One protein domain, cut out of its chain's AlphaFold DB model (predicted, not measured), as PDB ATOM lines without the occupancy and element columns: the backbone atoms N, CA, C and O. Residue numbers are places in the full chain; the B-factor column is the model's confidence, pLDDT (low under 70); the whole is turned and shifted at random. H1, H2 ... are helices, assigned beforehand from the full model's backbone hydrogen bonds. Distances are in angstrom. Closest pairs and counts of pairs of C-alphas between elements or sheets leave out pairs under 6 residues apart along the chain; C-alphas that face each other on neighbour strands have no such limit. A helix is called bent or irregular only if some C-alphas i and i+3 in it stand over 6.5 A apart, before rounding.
ATOM      1  N   VAL A  21     223.484 277.548 238.266       74.25
ATOM      2  CA  VAL A  21     222.507 277.274 239.348       74.25
ATOM      3  C   VAL A  21     221.301 278.208 239.298       74.25
ATOM      4  O   VAL A  21     220.176 277.744 239.445       74.25
ATOM      5  N   ILE A  22     221.504 279.500 239.024       80.44
ATOM      6  CA  ILE A  22     220.396 280.471 238.943       80.44
ATOM      7  C   ILE A  22     219.399 280.095 237.827       80.44
ATOM      8  O   ILE A  22     218.207 280.026 238.121       80.44
ATOM      9  N   PRO A  23     219.829 279.768 236.589       79.44
ATOM     10  CA  PRO A  23     218.907 279.322 235.543       79.44
ATOM     11  C   PRO A  23     218.146 278.043 235.899       79.44
ATOM     12  O   PRO A  23     216.973 277.940 235.568       79.44
ATOM     13  N   THR A  24     218.776 277.086 236.588       78.62
ATOM     14  CA  THR A  24     218.110 275.841 237.005       78.62
ATOM     15  C   THR A  24     217.074 276.083 238.099       78.62
ATOM     16  O   THR A  24     215.976 275.547 238.020       78.62
ATOM     17  N   LEU A  25     217.373 276.921 239.097       84.06
ATOM     18  CA  LEU A  25     216.396 277.281 240.132       84.06
ATOM     19  C   LEU A  25     215.215 278.057 239.541       84.06
ATOM     20  O   LEU A  25     214.066 277.753 239.849       84.06
ATOM     21  N   LEU A  26     215.483 279.007 238.640       87.31
ATOM     22  CA  LEU A  26     214.431 279.700 237.894       87.31
ATOM     23  C   LEU A  26     213.612 278.730 237.037       87.31
ATOM     24  O   LEU A  26     212.392 278.848 237.003       87.31
ATOM     25  N   ALA A  27     214.257 277.750 236.395       82.25
ATOM     26  CA  ALA A  27     213.565 276.710 235.646       82.25
ATOM     27  C   ALA A  27     212.611 275.922 236.546       82.25
ATOM     28  O   ALA A  27     211.432 275.832 236.234       82.25
ATOM     29  N   LEU A  28     213.066 275.435 237.699       84.75
ATOM     30  CA  LEU A  28     212.204 274.702 238.632       84.75
ATOM     31  C   LEU A  28     210.998 275.530 239.104       84.75
ATOM     32  O   LEU A  28     209.906 274.986 239.250       84.75
ATOM     33  N   LEU A  29     211.170 276.841 239.297       90.44
ATOM     34  CA  LEU A  29     210.091 277.738 239.722       90.44
ATOM     35  C   LEU A  29     209.085 278.058 238.606       90.44
ATOM     36  O   LEU A  29     207.900 278.232 238.882       90.44
ATOM     37  N   LEU A  30     209.542 278.160 237.355       93.19
ATOM     38  CA  LEU A  30     208.728 278.630 236.227       93.19
ATOM     39  C   LEU A  30     208.229 277.504 235.309       93.19
ATOM     40  O   LEU A  30     207.282 277.712 234.551       93.19
ATOM     41  N   VAL A  31     208.807 276.304 235.390       92.44
ATOM     42  CA  VAL A  31     208.342 275.114 234.662       92.44
ATOM     43  C   VAL A  31     206.860 274.812 234.907       92.44
ATOM     44  O   VAL A  31     206.192 274.508 233.924       92.44
ATOM     45  N   PRO A  32     206.279 274.958 236.116       93.00
ATOM     46  CA  PRO A  32     204.836 274.783 236.299       93.00
ATOM     47  C   PRO A  32     203.982 275.729 235.438       93.00
ATOM     48  O   PRO A  32     202.916 275.338 234.969       93.00
ATOM     49  N   LEU A  33     204.450 276.957 235.186       93.06
ATOM     50  CA  LEU A  33     203.756 277.904 234.306       93.06
ATOM     51  C   LEU A  33     203.889 277.501 232.834       93.06
ATOM     52  O   LEU A  33     202.916 277.597 232.089       93.06
ATOM     53  N   LEU A  34     205.062 277.015 232.422       92.88
ATOM     54  CA  LEU A  34     205.261 276.466 231.075       92.88
ATOM     55  C   LEU A  34     204.444 275.191 230.854       92.88
ATOM     56  O   LEU A  34     203.868 275.021 229.786       92.88
ATOM     57  N   TRP A  35     204.351 274.332 231.870       93.25
ATOM     58  CA  TRP A  35     203.497 273.150 231.861       93.25
ATOM     59  C   TRP A  35     202.036 273.548 231.674       93.25
ATOM     60  O   TRP A  35     201.360 273.015 230.803       93.25
ATOM     61  N   LEU A  36     201.558 274.532 232.443       93.56
ATOM     62  CA  LEU A  36     200.199 275.050 232.313       93.56
ATOM     63  C   LEU A  36     199.933 275.641 230.919       93.56
ATOM     64  O   LEU A  36     198.879 275.389 230.341       93.56
ATOM     65  N   ALA A  37     200.881 276.398 230.364       93.31
ATOM     66  CA  ALA A  37     200.771 276.928 229.006       93.31
ATOM     67  C   ALA A  37     200.724 275.805 227.956       93.31
ATOM     68  O   ALA A  37     199.899 275.857 227.045       93.31
ATOM     69  N   GLY A  38     201.559 274.774 228.111       92.56
ATOM     70  CA  GLY A  38     201.543 273.575 227.273       92.56
ATOM     71  C   GLY A  38     200.221 272.811 227.369       92.56
ATOM     72  O   GLY A  38     199.683 272.412 226.344       92.56
ATOM     73  N   ALA A  39     199.649 272.686 228.568       92.56
ATOM     74  CA  ALA A  39     198.342 272.068 228.785       92.56
ATOM     75  C   ALA A  39     197.205 272.845 228.098       92.56
ATOM     76  O   ALA A  39     196.365 272.247 227.439       92.56
ATOM     77  N   ILE A  40     197.206 274.181 228.178       94.94
ATOM     78  CA  ILE A  40     196.227 275.021 227.465       94.94
ATOM     79  C   ILE A  40     196.380 274.875 225.944       94.94
ATOM     80  O   ILE A  40     195.385 274.821 225.224       94.94
ATOM     81  N   LEU A  41     197.619 274.821 225.445       94.44
ATOM     82  CA  LEU A  41     197.885 274.581 224.027       94.44
ATOM     83  C   LEU A  41     197.374 273.199 223.599       94.44
ATOM     84  O   LEU A  41     196.740 273.096 222.552       94.44
ATOM     85  N   PHE A  42     197.611 272.170 224.415       94.12
ATOM     86  CA  PHE A  42     197.100 270.821 224.191       94.12
ATOM     87  C   PHE A  42     195.569 270.803 224.123       94.12
ATOM     88  O   PHE A  42     195.029 270.312 223.139       94.12
ATOM     89  N   ASP A  43     194.875 271.433 225.078       95.81
ATOM     90  CA  ASP A  43     193.410 271.564 225.063       95.81
ATOM     91  C   ASP A  43     192.920 272.253 223.764       95.81
ATOM     92  O   ASP A  43     191.896 271.887 223.184       95.81
ATOM     93  N   GLY A  44     193.678 273.235 223.257       96.62
ATOM     94  CA  GLY A  44     193.395 273.913 221.990       96.62
ATOM     95  C   GLY A  44     193.592 273.023 220.760       96.62
ATOM     96  O   GLY A  44     192.758 273.036 219.853       96.62
ATOM     97  N   VAL A  45     194.670 272.229 220.730       95.62
ATOM     98  CA  VAL A  45     194.903 271.211 219.690       95.62
ATOM     99  C   VAL A  45     193.798 270.161 219.736       95.62
ATOM    100  O   VAL A  45     193.233 269.839 218.698       95.62
ATOM    101  N   HIS A  46     193.429 269.695 220.926       96.62
ATOM    102  CA  HIS A  46     192.367 268.721 221.137       96.62
ATOM    103  C   HIS A  46     191.020 269.209 220.569       96.62
ATOM    104  O   HIS A  46     190.395 268.517 219.763       96.62
ATOM    105  N   TRP A  47     190.616 270.446 220.879       97.62
ATOM    106  CA  TRP A  47     189.449 271.072 220.247       97.62
ATOM    107  C   TRP A  47     189.581 271.150 218.715       97.62
ATOM    108  O   TRP A  47     188.628 270.859 217.987       97.62
ATOM    109  N   ALA A  48     190.757 271.525 218.203       97.69
ATOM    110  CA  ALA A  48     190.988 271.621 216.765       97.69
ATOM    111  C   ALA A  48     190.859 270.258 216.063       97.69
ATOM    112  O   ALA A  48     190.269 270.205 214.986       97.69
ATOM    113  N   LEU A  49     191.325 269.162 216.673       97.12
ATOM    114  CA  LEU A  49     191.166 267.805 216.135       97.12
ATOM    115  C   LEU A  49     189.679 267.437 215.986       97.12
ATOM    116  O   LEU A  49     189.283 266.933 214.938       97.12
ATOM    117  N   HIS A  50     188.826 267.810 216.943       97.44
ATOM    118  CA  HIS A  50     187.366 267.645 216.831       97.44
ATOM    119  C   HIS A  50     186.721 268.480 215.728       97.44
ATOM    120  O   HIS A  50     185.757 268.068 215.074       97.44
ATOM    121  N   VAL A  51     187.221 269.694 215.500       97.19
ATOM    122  CA  VAL A  51     186.788 270.507 214.354       97.19
ATOM    123  C   VAL A  51     187.234 269.851 213.042       97.19
ATOM    124  O   VAL A  51     186.450 269.772 212.097       97.19
ATOM    125  N   MET A  52     188.465 269.342 212.987       97.94
ATOM    126  CA  MET A  52     189.038 268.683 211.813       97.94
ATOM    127  C   MET A  52     188.329 267.370 211.464       97.94
ATOM    128  O   MET A  52     188.089 267.127 210.282       97.94
ATOM    129  N   GLN A  53     187.921 266.573 212.455       96.38
ATOM    130  CA  GLN A  53     187.170 265.327 212.248       96.38
ATOM    131  C   GLN A  53     185.830 265.571 211.537       96.38
ATOM    132  O   GLN A  53     185.404 264.777 210.702       96.38
ATOM    133  N   ARG A  54     185.190 266.713 211.804       95.06
ATOM    134  CA  ARG A  54     183.930 267.128 211.162       95.06
ATOM    135  C   ARG A  54     184.128 267.829 209.815       95.06
ATOM    136  O   ARG A  54     183.152 268.197 209.159       95.06
ATOM    137  N   SER A  55     185.372 268.056 209.399       97.12
ATOM    138  CA  SER A  55     185.670 268.690 208.118       97.12
ATOM    139  C   SER A  55     185.281 267.793 206.946       97.12
ATOM    140  O   SER A  55     185.277 266.574 207.055       97.12
ATOM    141  N   ARG A  56     185.010 268.396 205.784       97.25
ATOM    142  CA  ARG A  56     184.814 267.670 204.516       97.25
ATOM    143  C   ARG A  56     186.134 267.268 203.848       97.25
ATOM    144  O   ARG A  56     186.122 266.535 202.864       97.25
ATOM    145  N   LEU A  57     187.265 267.793 204.327       98.19
ATOM    146  CA  LEU A  57     188.582 267.527 203.753       98.19
ATOM    147  C   LEU A  57     189.189 266.270 204.377       98.19
ATOM    148  O   LEU A  57     189.536 266.276 205.559       98.19
ATOM    149  N   ALA A  58     189.404 265.236 203.562       97.62
ATOM    150  CA  ALA A  58     189.962 263.958 204.009       97.62
ATOM    151  C   ALA A  58     191.327 264.093 204.711       97.62
ATOM    152  O   ALA A  58     191.619 263.350 205.644       97.62
ATOM    153  N   LEU A  59     192.155 265.070 204.311       97.62
ATOM    154  CA  LEU A  59     193.432 265.345 204.978       97.62
ATOM    155  C   LEU A  59     193.238 265.770 206.441       97.62
ATOM    156  O   LEU A  59     193.938 265.269 207.314       97.62
ATOM    157  N   LEU A  60     192.281 266.661 206.720       97.75
ATOM    158  CA  LEU A  60     192.010 267.116 208.087       97.75
ATOM    159  C   LEU A  60     191.432 265.977 208.935       97.75
ATOM    160  O   LEU A  60     191.864 265.777 210.065       97.75
ATOM    161  N   GLN A  61     190.538 265.176 208.358       97.38
ATOM    162  CA  GLN A  61     190.032 263.966 209.010       97.38
ATOM    163  C   GLN A  61     191.158 262.963 209.317       97.38
ATOM    164  O   GLN A  61     191.201 262.410 210.410       97.38
ATOM    165  N   SER A  62     192.116 262.780 208.401       96.62
ATOM    166  CA  SER A  62     193.274 261.898 208.617       96.62
ATOM    167  C   SER A  62     194.143 262.370 209.783       96.62
ATOM    168  O   SER A  62     194.606 261.550 210.569       96.62
ATOM    169  N   VAL A  63     194.333 263.688 209.925       96.31
ATOM    170  CA  VAL A  63     195.057 264.278 211.065       96.31
ATOM    171  C   VAL A  63     194.300 264.067 212.379       96.31
ATOM    172  O   VAL A  63     194.926 263.834 213.408       96.31
ATOM    173  N   ALA A  64     192.965 264.105 212.354       96.75
ATOM    174  CA  ALA A  64     192.121 263.875 213.526       96.75
ATOM    175  C   ALA A  64     191.935 262.390 213.890       96.75
ATOM    176  O   ALA A  64     191.573 262.082 215.023       96.75
ATOM    177  N   ARG A  65     192.201 261.458 212.967       96.69
ATOM    178  CA  ARG A  65     191.986 260.015 213.162       96.69
ATOM    179  C   ARG A  65     192.673 259.423 214.407       96.69
ATOM    180  O   ARG A  65     192.017 258.642 215.091       96.69
ATOM    181  N   PRO A  66     193.933 259.769 214.746       96.44
ATOM    182  CA  PRO A  66     194.531 259.499 216.057       96.44
ATOM    183  C   PRO A  66     193.593 259.690 217.249       96.44
ATOM    184  O   PRO A  66     193.468 258.811 218.098       96.44
ATOM    185  N   HIS A  67     192.904 260.828 217.279       96.81
ATOM    186  CA  HIS A  67     191.999 261.202 218.357       96.81
ATOM    187  C   HIS A  67     190.703 260.395 218.342       96.81
ATOM    188  O   HIS A  67     190.179 260.001 219.375       96.81
ATOM    189  N   GLU A  68     190.202 260.064 217.158       96.75
ATOM    190  CA  GLU A  68     189.049 259.176 217.033       96.75
ATOM    191  C   GLU A  68     189.353 257.763 217.552       96.75
ATOM    192  O   GLU A  68     188.521 257.178 218.236       96.75
ATOM    193  N   VAL A  69     190.561 257.231 217.318       97.38
ATOM    194  CA  VAL A  69     190.985 255.932 217.885       97.38
ATOM    195  C   VAL A  69     190.982 255.965 219.418       97.38
ATOM    196  O   VAL A  69     190.694 254.951 220.054       97.38
ATOM    197  N   HIS A  70     191.263 257.119 220.020       97.19
ATOM    198  CA  HIS A  70     191.158 257.301 221.463       97.19
ATOM    199  C   HIS A  70     189.701 257.221 221.957       97.19
ATOM    200  O   HIS A  70     189.431 256.491 222.909       97.19
ATOM    201  N   HIS A  71     188.755 257.852 221.252       97.12
ATOM    202  CA  HIS A  71     187.303 257.714 221.495       97.12
ATOM    203  C   HIS A  71     186.744 256.319 221.142       97.12
ATOM    204  O   HIS A  71     185.686 255.921 221.619       97.12
ATOM    205  N   GLU A  72     187.430 255.533 220.308       96.75
ATOM    206  CA  GLU A  72     187.110 254.108 220.116       96.75
ATOM    207  C   GLU A  72     187.603 253.250 221.294       96.75
ATOM    208  O   GLU A  72     187.043 252.189 221.582       96.75
ATOM    209  N   TRP A  73     188.674 253.680 221.966       97.12
ATOM    210  CA  TRP A  73     189.239 252.987 223.118       97.12
ATOM    211  C   TRP A  73     188.482 253.281 224.415       97.12
ATOM    212  O   TRP A  73     188.307 252.357 225.205       97.12
ATOM    213  N   ILE A  74     188.000 254.507 224.620       96.25
ATOM    214  CA  ILE A  74     187.025 254.843 225.667       96.25
ATOM    215  C   ILE A  74     185.783 255.375 224.973       96.25
ATOM    216  O   ILE A  74     185.817 256.453 224.393       96.25
ATOM    217  N   ASP A  75     184.707 254.597 225.002       95.31
ATOM    218  CA  ASP A  75     183.500 254.940 224.256       95.31
ATOM    219  C   ASP A  75     182.615 255.978 224.972       95.31
ATOM    220  O   ASP A  75     182.880 256.421 226.093       95.31
ATOM    221  N   ARG A  76     181.497 256.342 224.331       95.19
ATOM    222  CA  ARG A  76     180.508 257.282 224.888       95.19
ATOM    223  C   ARG A  76     179.828 256.794 226.175       95.19
ATOM    224  O   ARG A  76     179.261 257.606 226.899       95.19
ATOM    225  N   ASN A  77     179.887 255.493 226.465       94.75
ATOM    226  CA  ASN A  77     179.402 254.891 227.710       94.75
ATOM    227  C   ASN A  77     180.523 254.768 228.756       94.75
ATOM    228  O   ASN A  77     180.350 254.136 229.803       94.75
ATOM    229  N   LEU A  78     181.682 255.372 228.475       94.75
ATOM    230  CA  LEU A  78     182.870 255.392 229.318       94.75
ATOM    231  C   LEU A  78     183.424 253.989 229.592       94.75
ATOM    232  O   LEU A  78     184.051 253.743 230.628       94.75
ATOM    233  N   VAL A  79     183.183 253.060 228.665       94.50
ATOM    234  CA  VAL A  79     183.715 251.702 228.708       94.50
ATOM    235  C   VAL A  79     185.059 251.677 227.994       94.50
ATOM    236  O   VAL A  79     185.195 252.132 226.858       94.50
ATOM    237  N   THR A  80     186.070 251.124 228.664       95.19
ATOM    238  CA  THR A  80     187.401 250.942 228.080       95.19
ATOM    239  C   THR A  80     187.465 249.653 227.257       95.19
ATOM    240  O   THR A  80     187.468 248.548 227.801       95.19
ATOM    241  N   ASN A  81     187.601 249.787 225.942       95.75
ATOM    242  CA  ASN A  81     187.711 248.690 224.987       95.75
ATOM    243  C   ASN A  81     189.160 248.190 224.897       95.75
ATOM    244  O   ASN A  81     189.956 248.679 224.094       95.75
ATOM    245  N   LEU A  82     189.525 247.199 225.718       94.62
ATOM    246  CA  LEU A  82     190.907 246.700 225.802       94.62
ATOM    247  C   LEU A  82     191.462 246.164 224.470       94.62
ATOM    248  O   LEU A  82     192.656 246.302 224.216       94.62
ATOM    249  N   ASP A  83     190.614 245.667 223.571       96.31
ATOM    250  CA  ASP A  83     191.039 245.220 222.236       96.31
ATOM    251  C   ASP A  83     191.584 246.369 221.367       96.31
ATOM    252  O   ASP A  83     192.380 246.157 220.452       96.31
ATOM    253  N   ARG A  84     191.199 247.617 221.673       96.94
ATOM    254  CA  ARG A  84     191.679 248.841 221.007       96.94
ATOM    255  C   ARG A  84     192.885 249.468 221.699       96.94
ATOM    256  O   ARG A  84     193.433 250.445 221.197       96.94
ATOM    257  N   GLN A  85     193.345 248.904 222.813       96.56
ATOM    258  CA  GLN A  85     194.404 249.483 223.637       96.56
ATOM    259  C   GLN A  85     195.702 249.723 222.856       96.56
ATOM    260  O   GLN A  85     196.285 250.802 222.945       96.56
ATOM    261  N   SER A  86     196.155 248.735 222.080       97.31
ATOM    262  CA  SER A  86     197.378 248.869 221.278       97.31
ATOM    263  C   SER A  86     197.243 249.993 220.246       97.31
ATOM    264  O   SER A  86     198.148 250.813 220.097       97.31
ATOM    265  N   ALA A  87     196.078 250.090 219.594       97.44
ATOM    266  CA  ALA A  87     195.788 251.165 218.653       97.44
ATOM    267  C   ALA A  87     195.793 252.534 219.351       97.44
ATOM    268  O   ALA A  87     196.430 253.452 218.855       97.44
ATOM    269  N   ASN A  88     195.187 252.670 220.533       97.38
ATOM    270  CA  ASN A  88     195.255 253.906 221.318       97.38
ATOM    271  C   ASN A  88     196.700 254.274 221.706       97.38
ATOM    272  O   ASN A  88     197.111 255.420 221.550       97.38
ATOM    273  N   ILE A  89     197.519 253.310 222.135       97.19
ATOM    274  CA  ILE A  89     198.923 253.584 222.475       97.19
ATOM    275  C   ILE A  89     199.687 254.125 221.261       97.19
ATOM    276  O   ILE A  89     200.322 255.176 221.348       97.19
ATOM    277  N   TRP A  90     199.621 253.432 220.125       97.62
ATOM    278  CA  TRP A  90     200.449 253.759 218.961       97.62
ATOM    279  C   TRP A  90     199.890 254.879 218.089       97.62
ATOM    280  O   TRP A  90     200.666 255.633 217.505       97.62
ATOM    281  N   CYS A  91     198.569 254.997 217.990       96.81
ATOM    282  CA  CYS A  91     197.918 255.998 217.153       96.81
ATOM    283  C   CYS A  91     197.556 257.270 217.913       96.81
ATOM    284  O   CYS A  91     197.387 258.276 217.244       96.81
ATOM    285  N   HIS A  92     197.461 257.259 219.247       95.50
ATOM    286  CA  HIS A  92     197.113 258.446 220.036       95.50
ATOM    287  C   HIS A  92     198.225 258.849 221.015       95.50
ATOM    288  O   HIS A  92     198.845 259.896 220.833       95.50
ATOM    289  N   ILE A  93     198.549 258.002 221.998       96.31
ATOM    290  CA  ILE A  93     199.439 258.371 223.118       96.31
ATOM    291  C   ILE A  93     200.871 258.664 222.643       96.31
ATOM    292  O   ILE A  93     201.484 259.644 223.067       96.31
ATOM    293  N   VAL A  94     201.432 257.835 221.757       96.94
ATOM    294  CA  VAL A  94     202.774 258.071 221.200       96.94
ATOM    295  C   VAL A  94     202.811 259.363 220.364       96.94
ATOM    296  O   VAL A  94     203.678 260.196 220.632       96.94
ATOM    297  N   PRO A  95     201.894 259.602 219.402       95.12
ATOM    298  CA  PRO A  95     201.811 260.881 218.693       95.12
ATOM    299  C   PRO A  95     201.623 262.106 219.597       95.12
ATOM    300  O   PRO A  95     202.250 263.143 219.360       95.12
ATOM    301  N   GLU A  96     200.813 261.993 220.652       94.44
ATOM    302  CA  GLU A  96     200.661 263.043 221.659       94.44
ATOM    303  C   GLU A  96     202.004 263.350 222.333       94.44
ATOM    304  O   GLU A  96     202.442 264.503 222.353       94.44
ATOM    305  N   TYR A  97     202.708 262.325 222.815       96.25
ATOM    306  CA  TYR A  97     204.018 262.493 223.438       96.25
ATOM    307  C   TYR A  97     205.044 263.114 222.475       96.25
ATOM    308  O   TYR A  97     205.773 264.029 222.855       96.25
ATOM    309  N   LEU A  98     205.066 262.707 221.202       95.56
ATOM    310  CA  LEU A  98     205.929 263.327 220.188       95.56
ATOM    311  C   LEU A  98     205.595 264.811 219.965       95.56
ATOM    312  O   LEU A  98     206.500 265.628 219.787       95.56
ATOM    313  N   THR A  99     204.315 265.181 220.033       92.00
ATOM    314  CA  THR A  99     203.874 266.584 219.961       92.00
ATOM    315  C   THR A  99     204.359 267.379 221.177       92.00
ATOM    316  O   THR A  99     204.845 268.504 221.035       92.00
ATOM    317  N   GLN A 100     204.315 266.783 222.372       94.25
ATOM    318  CA  GLN A 100     204.874 267.381 223.589       94.25
ATOM    319  C   GLN A 100     206.401 267.549 223.494       94.25
ATOM    320  O   GLN A 100     206.924 268.603 223.861       94.25
ATOM    321  N   LEU A 101     207.119 266.567 222.935       95.44
ATOM    322  CA  LEU A 101     208.562 266.667 222.687       95.44
ATOM    323  C   LEU A 101     208.907 267.777 221.693       95.44
ATOM    324  O   LEU A 101     209.875 268.510 221.906       95.44
ATOM    325  N   PHE A 102     208.103 267.945 220.642       94.38
ATOM    326  CA  PHE A 102     208.254 269.057 219.708       94.38
ATOM    327  C   PHE A 102     208.096 270.410 220.418       94.38
ATOM    328  O   PHE A 102     208.951 271.284 220.268       94.38
ATOM    329  N   PHE A 103     207.073 270.571 221.265       92.00
ATOM    330  CA  PHE A 103     206.919 271.773 222.093       92.00
ATOM    331  C   PHE A 103     208.130 272.001 223.015       92.00
ATOM    332  O   PHE A 103     208.650 273.115 223.104       92.00
ATOM    333  N   THR A 104     208.637 270.949 223.655       94.50
ATOM    334  CA  THR A 104     209.825 271.026 224.519       94.50
ATOM    335  C   THR A 104     211.086 271.423 223.744       94.50
ATOM    336  O   THR A 104     211.905 272.190 224.256       94.50
ATOM    337  N   ALA A 105     211.229 270.994 222.487       95.69
ATOM    338  CA  ALA A 105     212.306 271.449 221.608       95.69
ATOM    339  C   ALA A 105     212.190 272.950 221.275       95.69
ATOM    340  O   ALA A 105     213.196 273.660 221.305       95.69
ATOM    341  N   LEU A 106     210.974 273.465 221.042       94.44
ATOM    342  CA  LEU A 106     210.746 274.908 220.869       94.44
ATOM    343  C   LEU A 106     211.113 275.697 222.135       94.44
ATOM    344  O   LEU A 106     211.737 276.755 222.048       94.44
ATOM    345  N   VAL A 107     210.796 275.165 223.320       93.12
ATOM    346  CA  VAL A 107     211.228 275.757 224.594       93.12
ATOM    347  C   VAL A 107     212.754 275.805 224.687       93.12
ATOM    348  O   VAL A 107     213.292 276.834 225.082       93.12
ATOM    349  N   ALA A 108     213.462 274.742 224.287       94.81
ATOM    350  CA  ALA A 108     214.928 274.713 224.283       94.81
ATOM    351  C   ALA A 108     215.553 275.752 223.340       94.81
ATOM    352  O   ALA A 108     216.687 276.178 223.560       94.81
ATOM    353  N   TRP A 109     214.828 276.146 222.288       95.38
ATOM    354  CA  TRP A 109     215.279 277.157 221.336       95.38
ATOM    355  C   TRP A 109     215.166 278.583 221.895       95.38
ATOM    356  O   TRP A 109     216.023 279.422 221.621       95.38
ATOM    357  N   VAL A 110     214.131 278.859 222.694       94.44
ATOM    358  CA  VAL A 110     213.826 280.215 223.190       94.44
ATOM    359  C   VAL A 110     214.334 280.454 224.614       94.44
ATOM    360  O   VAL A 110     214.722 281.570 224.961       94.44
ATOM    361  N   LEU A 111     214.328 279.423 225.459       92.69
ATOM    362  CA  LEU A 111     214.668 279.496 226.879       92.69
ATOM    363  C   LEU A 111     215.944 278.700 227.189       92.69
ATOM    364  O   LEU A 111     216.346 277.831 226.416       92.69
ATOM    365  N   PRO A 112     216.608 278.959 228.334       93.75
ATOM    366  CA  PRO A 112     217.780 278.188 228.728       93.75
ATOM    367  C   PRO A 112     217.494 276.681 228.744       93.75
ATOM    368  O   PRO A 112     216.466 276.248 229.262       93.75
ATOM    369  N   LEU A 113     218.450 275.878 228.267       92.69
ATOM    370  CA  LEU A 113     218.325 274.417 228.132       92.69
ATOM    371  C   LEU A 113     217.805 273.713 229.402       92.69
ATOM    372  O   LEU A 113     217.097 272.716 229.304       92.69
ATOM    373  N   ALA A 114     218.108 274.246 230.590       91.81
ATOM    374  CA  ALA A 114     217.604 273.723 231.861       91.81
ATOM    375  C   ALA A 114     216.065 273.612 231.906       91.81
ATOM    376  O   ALA A 114     215.553 272.626 232.425       91.81
ATOM    377  N   PHE A 115     215.329 274.571 231.330       93.44
ATOM    378  CA  PHE A 115     213.862 274.537 231.273       93.44
ATOM    379  C   PHE A 115     213.365 273.358 230.435       93.44
ATOM    380  O   PHE A 115     212.505 272.601 230.881       93.44
ATOM    381  N   ALA A 116     213.948 273.176 229.248       93.88
ATOM    382  CA  ALA A 116     213.595 272.080 228.356       93.88
ATOM    383  C   ALA A 116     213.956 270.714 228.946       93.88
ATOM    384  O   ALA A 116     213.164 269.788 228.841       93.88
ATOM    385  N   LEU A 117     215.104 270.587 229.622       94.56
ATOM    386  CA  LEU A 117     215.495 269.336 230.280       94.56
ATOM    387  C   LEU A 117     214.531 268.947 231.406       94.56
ATOM    388  O   LEU A 117     214.152 267.783 231.500       94.56
ATOM    389  N   VAL A 118     214.109 269.903 232.240       93.19
ATOM    390  CA  VAL A 118     213.127 269.625 233.301       93.19
ATOM    391  C   VAL A 118     211.778 269.228 232.693       93.19
ATOM    392  O   VAL A 118     211.212 268.218 233.107       93.19
ATOM    393  N   LEU A 119     211.279 269.963 231.689       94.31
ATOM    394  CA  LEU A 119     210.034 269.610 230.991       94.31
ATOM    395  C   LEU A 119     210.113 268.228 230.338       94.31
ATOM    396  O   LEU A 119     209.202 267.427 230.522       94.31
ATOM    397  N   PHE A 120     211.212 267.933 229.643       96.19
ATOM    398  CA  PHE A 120     211.461 266.643 229.007       96.19
ATOM    399  C   PHE A 120     211.373 265.496 230.014       96.19
ATOM    400  O   PHE A 120     210.643 264.536 229.785       96.19
ATOM    401  N   VAL A 121     212.070 265.604 231.150       96.12
ATOM    402  CA  VAL A 121     212.048 264.570 232.197       96.12
ATOM    403  C   VAL A 121     210.637 264.378 232.751       96.12
ATOM    404  O   VAL A 121     210.189 263.240 232.874       96.12
ATOM    405  N   LEU A 122     209.919 265.466 233.047       95.06
ATOM    406  CA  LEU A 122     208.553 265.394 233.577       95.06
ATOM    407  C   LEU A 122     207.579 264.754 232.578       95.06
ATOM    408  O   LEU A 122     206.853 263.836 232.946       95.06
ATOM    409  N   GLN A 123     207.588 265.193 231.318       95.75
ATOM    410  CA  GLN A 123     206.736 264.638 230.259       95.75
ATOM    411  C   GLN A 123     207.051 263.163 230.007       95.75
ATOM    412  O   GLN A 123     206.138 262.346 229.943       95.75
ATOM    413  N   THR A 124     208.338 262.805 229.940       97.69
ATOM    414  CA  THR A 124     208.772 261.410 229.772       97.69
ATOM    415  C   THR A 124     208.283 260.551 230.935       97.69
ATOM    416  O   THR A 124     207.772 259.457 230.717       97.69
ATOM    417  N   ALA A 125     208.392 261.038 232.175       97.38
ATOM    418  CA  ALA A 125     207.912 260.314 233.348       97.38
ATOM    419  C   ALA A 125     206.388 260.106 233.318       97.38
ATOM    420  O   ALA A 125     205.924 259.002 233.601       97.38
ATOM    421  N   VAL A 126     205.616 261.131 232.931       95.75
ATOM    422  CA  VAL A 126     204.158 261.016 232.754       95.75
ATOM    423  C   VAL A 126     203.824 260.006 231.657       95.75
ATOM    424  O   VAL A 126     203.045 259.093 231.907       95.75
ATOM    425  N   PHE A 127     204.457 260.103 230.487       97.31
ATOM    426  CA  PHE A 127     204.265 259.171 229.373       97.31
ATOM    427  C   PHE A 127     204.567 257.718 229.770       97.31
ATOM    428  O   PHE A 127     203.748 256.829 229.538       97.31
ATOM    429  N   LEU A 128     205.699 257.467 230.438       97.94
ATOM    430  CA  LEU A 128     206.040 256.134 230.943       97.94
ATOM    431  C   LEU A 128     205.029 255.637 231.982       97.94
ATOM    432  O   LEU A 128     204.689 254.455 231.982       97.94
ATOM    433  N   GLY A 129     204.516 256.530 232.833       97.31
ATOM    434  CA  GLY A 129     203.415 256.230 233.745       97.31
ATOM    435  C   GLY A 129     202.159 255.786 232.996       97.31
ATOM    436  O   GLY A 129     201.610 254.732 233.303       97.31
ATOM    437  N   ILE A 130     201.744 256.529 231.969       96.06
ATOM    438  CA  ILE A 130     200.586 256.190 231.129       96.06
ATOM    439  C   ILE A 130     200.773 254.813 230.476       96.06
ATOM    440  O   ILE A 130     199.868 253.981 230.533       96.06
ATOM    441  N   LEU A 131     201.953 254.520 229.919       96.94
ATOM    442  CA  LEU A 131     202.251 253.198 229.353       96.94
ATOM    443  C   LEU A 131     202.189 252.087 230.408       96.94
ATOM    444  O   LEU A 131     201.605 251.031 230.158       96.94
ATOM    445  N   HIS A 132     202.752 252.327 231.596       96.50
ATOM    446  CA  HIS A 132     202.695 251.387 232.715       96.50
ATOM    447  C   HIS A 132     201.246 251.080 233.122       96.50
ATOM    448  O   HIS A 132     200.890 249.921 233.335       96.50
ATOM    449  N   PHE A 133     200.386 252.100 233.130       94.94
ATOM    450  CA  PHE A 133     198.948 251.981 233.373       94.94
ATOM    451  C   PHE A 133     198.146 251.658 232.113       94.94
ATOM    452  O   PHE A 133     196.958 251.966 232.032       94.94
ATOM    453  N   ARG A 134     198.751 250.970 231.135       93.12
ATOM    454  CA  ARG A 134     198.022 250.402 229.996       93.12
ATOM    455  C   ARG A 134     197.317 251.457 229.127       93.12
ATOM    456  O   ARG A 134     196.365 251.130 228.427       93.12
ATOM    457  N   GLY A 135     197.810 252.689 229.128       92.25
ATOM    458  CA  GLY A 135     197.222 253.827 228.428       92.25
ATOM    459  C   GLY A 135     196.262 254.658 229.280       92.25
ATOM    460  O   GLY A 135     195.857 255.726 228.837       92.25
ATOM    461  N   LEU A 136     195.916 254.207 230.491       92.38
ATOM    462  CA  LEU A 136     195.030 254.924 231.410       92.38
ATOM    463  C   LEU A 136     195.815 255.993 232.171       92.38
ATOM    464  O   LEU A 136     196.706 255.687 232.966       92.38
ATOM    465  N   ASP A 137     195.458 257.253 231.957       91.81
ATOM    466  CA  ASP A 137     195.950 258.369 232.760       91.81
ATOM    467  C   ASP A 137     194.987 258.697 233.924       91.81
ATOM    468  O   ASP A 137     194.073 257.937 234.253       91.81
ATOM    469  N   LEU A 138     195.215 259.825 234.604       88.38
ATOM    470  CA  LEU A 138     194.365 260.277 235.711       88.38
ATOM    471  C   LEU A 138     192.956 260.711 235.273       88.38
ATOM    472  O   LEU A 138     192.039 260.616 236.084       88.38
ATOM    473  N   ASN A 139     192.795 261.177 234.037       89.25
ATOM    474  CA  ASN A 139     191.546 261.673 233.457       89.25
ATOM    475  C   ASN A 139     190.700 260.557 232.822       89.25
ATOM    476  O   ASN A 139     189.498 260.728 232.650       89.25
ATOM    477  N   HIS A 140     191.308 259.405 232.538       92.56
ATOM    478  CA  HIS A 140     190.706 258.292 231.802       92.56
ATOM    479  C   HIS A 140     190.439 257.048 232.653       92.56
ATOM    480  O   HIS A 140     190.317 255.938 232.138       92.56
ATOM    481  N   ARG A 141     190.364 257.194 233.978       88.50
ATOM    482  CA  ARG A 141     190.100 256.052 234.860       88.50
ATOM    483  C   ARG A 141     188.657 255.560 234.696       88.50
ATOM    484  O   ARG A 141     187.742 256.383 234.801       88.50
ATOM    485  N   PRO A 142     188.435 254.239 234.532       87.00
ATOM    486  CA  PRO A 142     187.094 253.676 234.501       87.00
ATOM    487  C   PRO A 142     186.339 254.088 235.757       87.00
ATOM    488  O   PRO A 142     186.808 253.875 236.876       87.00
ATOM    489  N   THR A 143     185.188 254.718 235.563       87.06
ATOM    490  CA  THR A 143     184.410 255.284 236.656       87.06
ATOM    491  C   THR A 143     182.950 254.915 236.446       87.06
ATOM    492  O   THR A 143     182.341 255.290 235.448       87.06
ATOM    493  N   ALA A 144     182.376 254.173 237.397       89.62
ATOM    494  CA  ALA A 144     180.982 253.739 237.309       89.62
ATOM    495  C   ALA A 144     179.998 254.917 237.390       89.62
ATOM    496  O   ALA A 144     178.912 254.846 236.823       89.62
ATOM    497  N   ARG A 145     180.372 256.000 238.090       92.94
ATOM    498  CA  ARG A 145     179.595 257.243 238.177       92.94
ATOM    499  C   ARG A 145     180.483 258.468 238.306       92.94
ATOM    500  O   ARG A 145     181.363 258.515 239.159       92.94
ATOM    501  N   ILE A 146     180.202 259.469 237.489       94.81
ATOM    502  CA  ILE A 146     180.931 260.728 237.438       94.81
ATOM    503  C   ILE A 146     180.308 261.732 238.406       94.81
ATOM    504  O   ILE A 146     179.107 261.993 238.332       94.81
TER     505      ILE A 146
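AT A GLANCE: This is residues 21 to 146 of the 354 residues of the protein "Fatty acid hydroxylase domain-containing protein" of Deltaproteobacteria bacterium (UniProt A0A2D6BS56). The long bent helix H1 crosses one face of a helical hairpin, H3 and H4, and H2 bridges H1b and H3 near one end. The printed part has 126 residues with four named helices, H1 to H4 in order, and is all helix, mostly crossed. It is only just compact, close to loose: radius of gyration of the C-alphas 16.5 A, spans 49 by 35 by 25 A.

IN THESE COORDINATES: H1, residues 21 to 53, assigned as one helix by its hydrogen bonds, is bent: C-alphas 29 and 32 are 6.9 A apart. Its arms are H1a, 21 to 29, from C-alpha (222.507, 277.274, 239.348), and H1b, 32 to 53, 31.3 A. H2 is 58 to 73, 22.0 A, only just irregular: C-alphas 63 and 66 are 6.9 A apart. H3 is 82 to 110, 40.7 A, irregular: C-alphas 83 and 86 are 7.4 A apart. H4, 113 to 132, 28.2 A, ends at C-alpha (202.695, 251.387, 232.715).

HOW THE PARTS SIT: H1a touches H4, closest C-alphas Ala 27 and Phe 115, 4.9 A. H1b touches H2, Gln 53 and Gln 61, 4.5 A. H2 touches H3, Pro 66 and His 92, 4.9 A. H3 and H4 form a hairpin, opposite ways at a shallow tilt of 5 degrees, Ala 108 and Ala 116, 5.0 A. Every O i to N i+4 pair is within hydrogen-bond range in H1a, H1b and H4; H2 has 10 of 12, H3 21 of 25.

THE WHOLE: The farthest C-alphas, Val 21 and Arg 56, are 52.2 A apart. The printed part has no cut, and no printed residue is under 70.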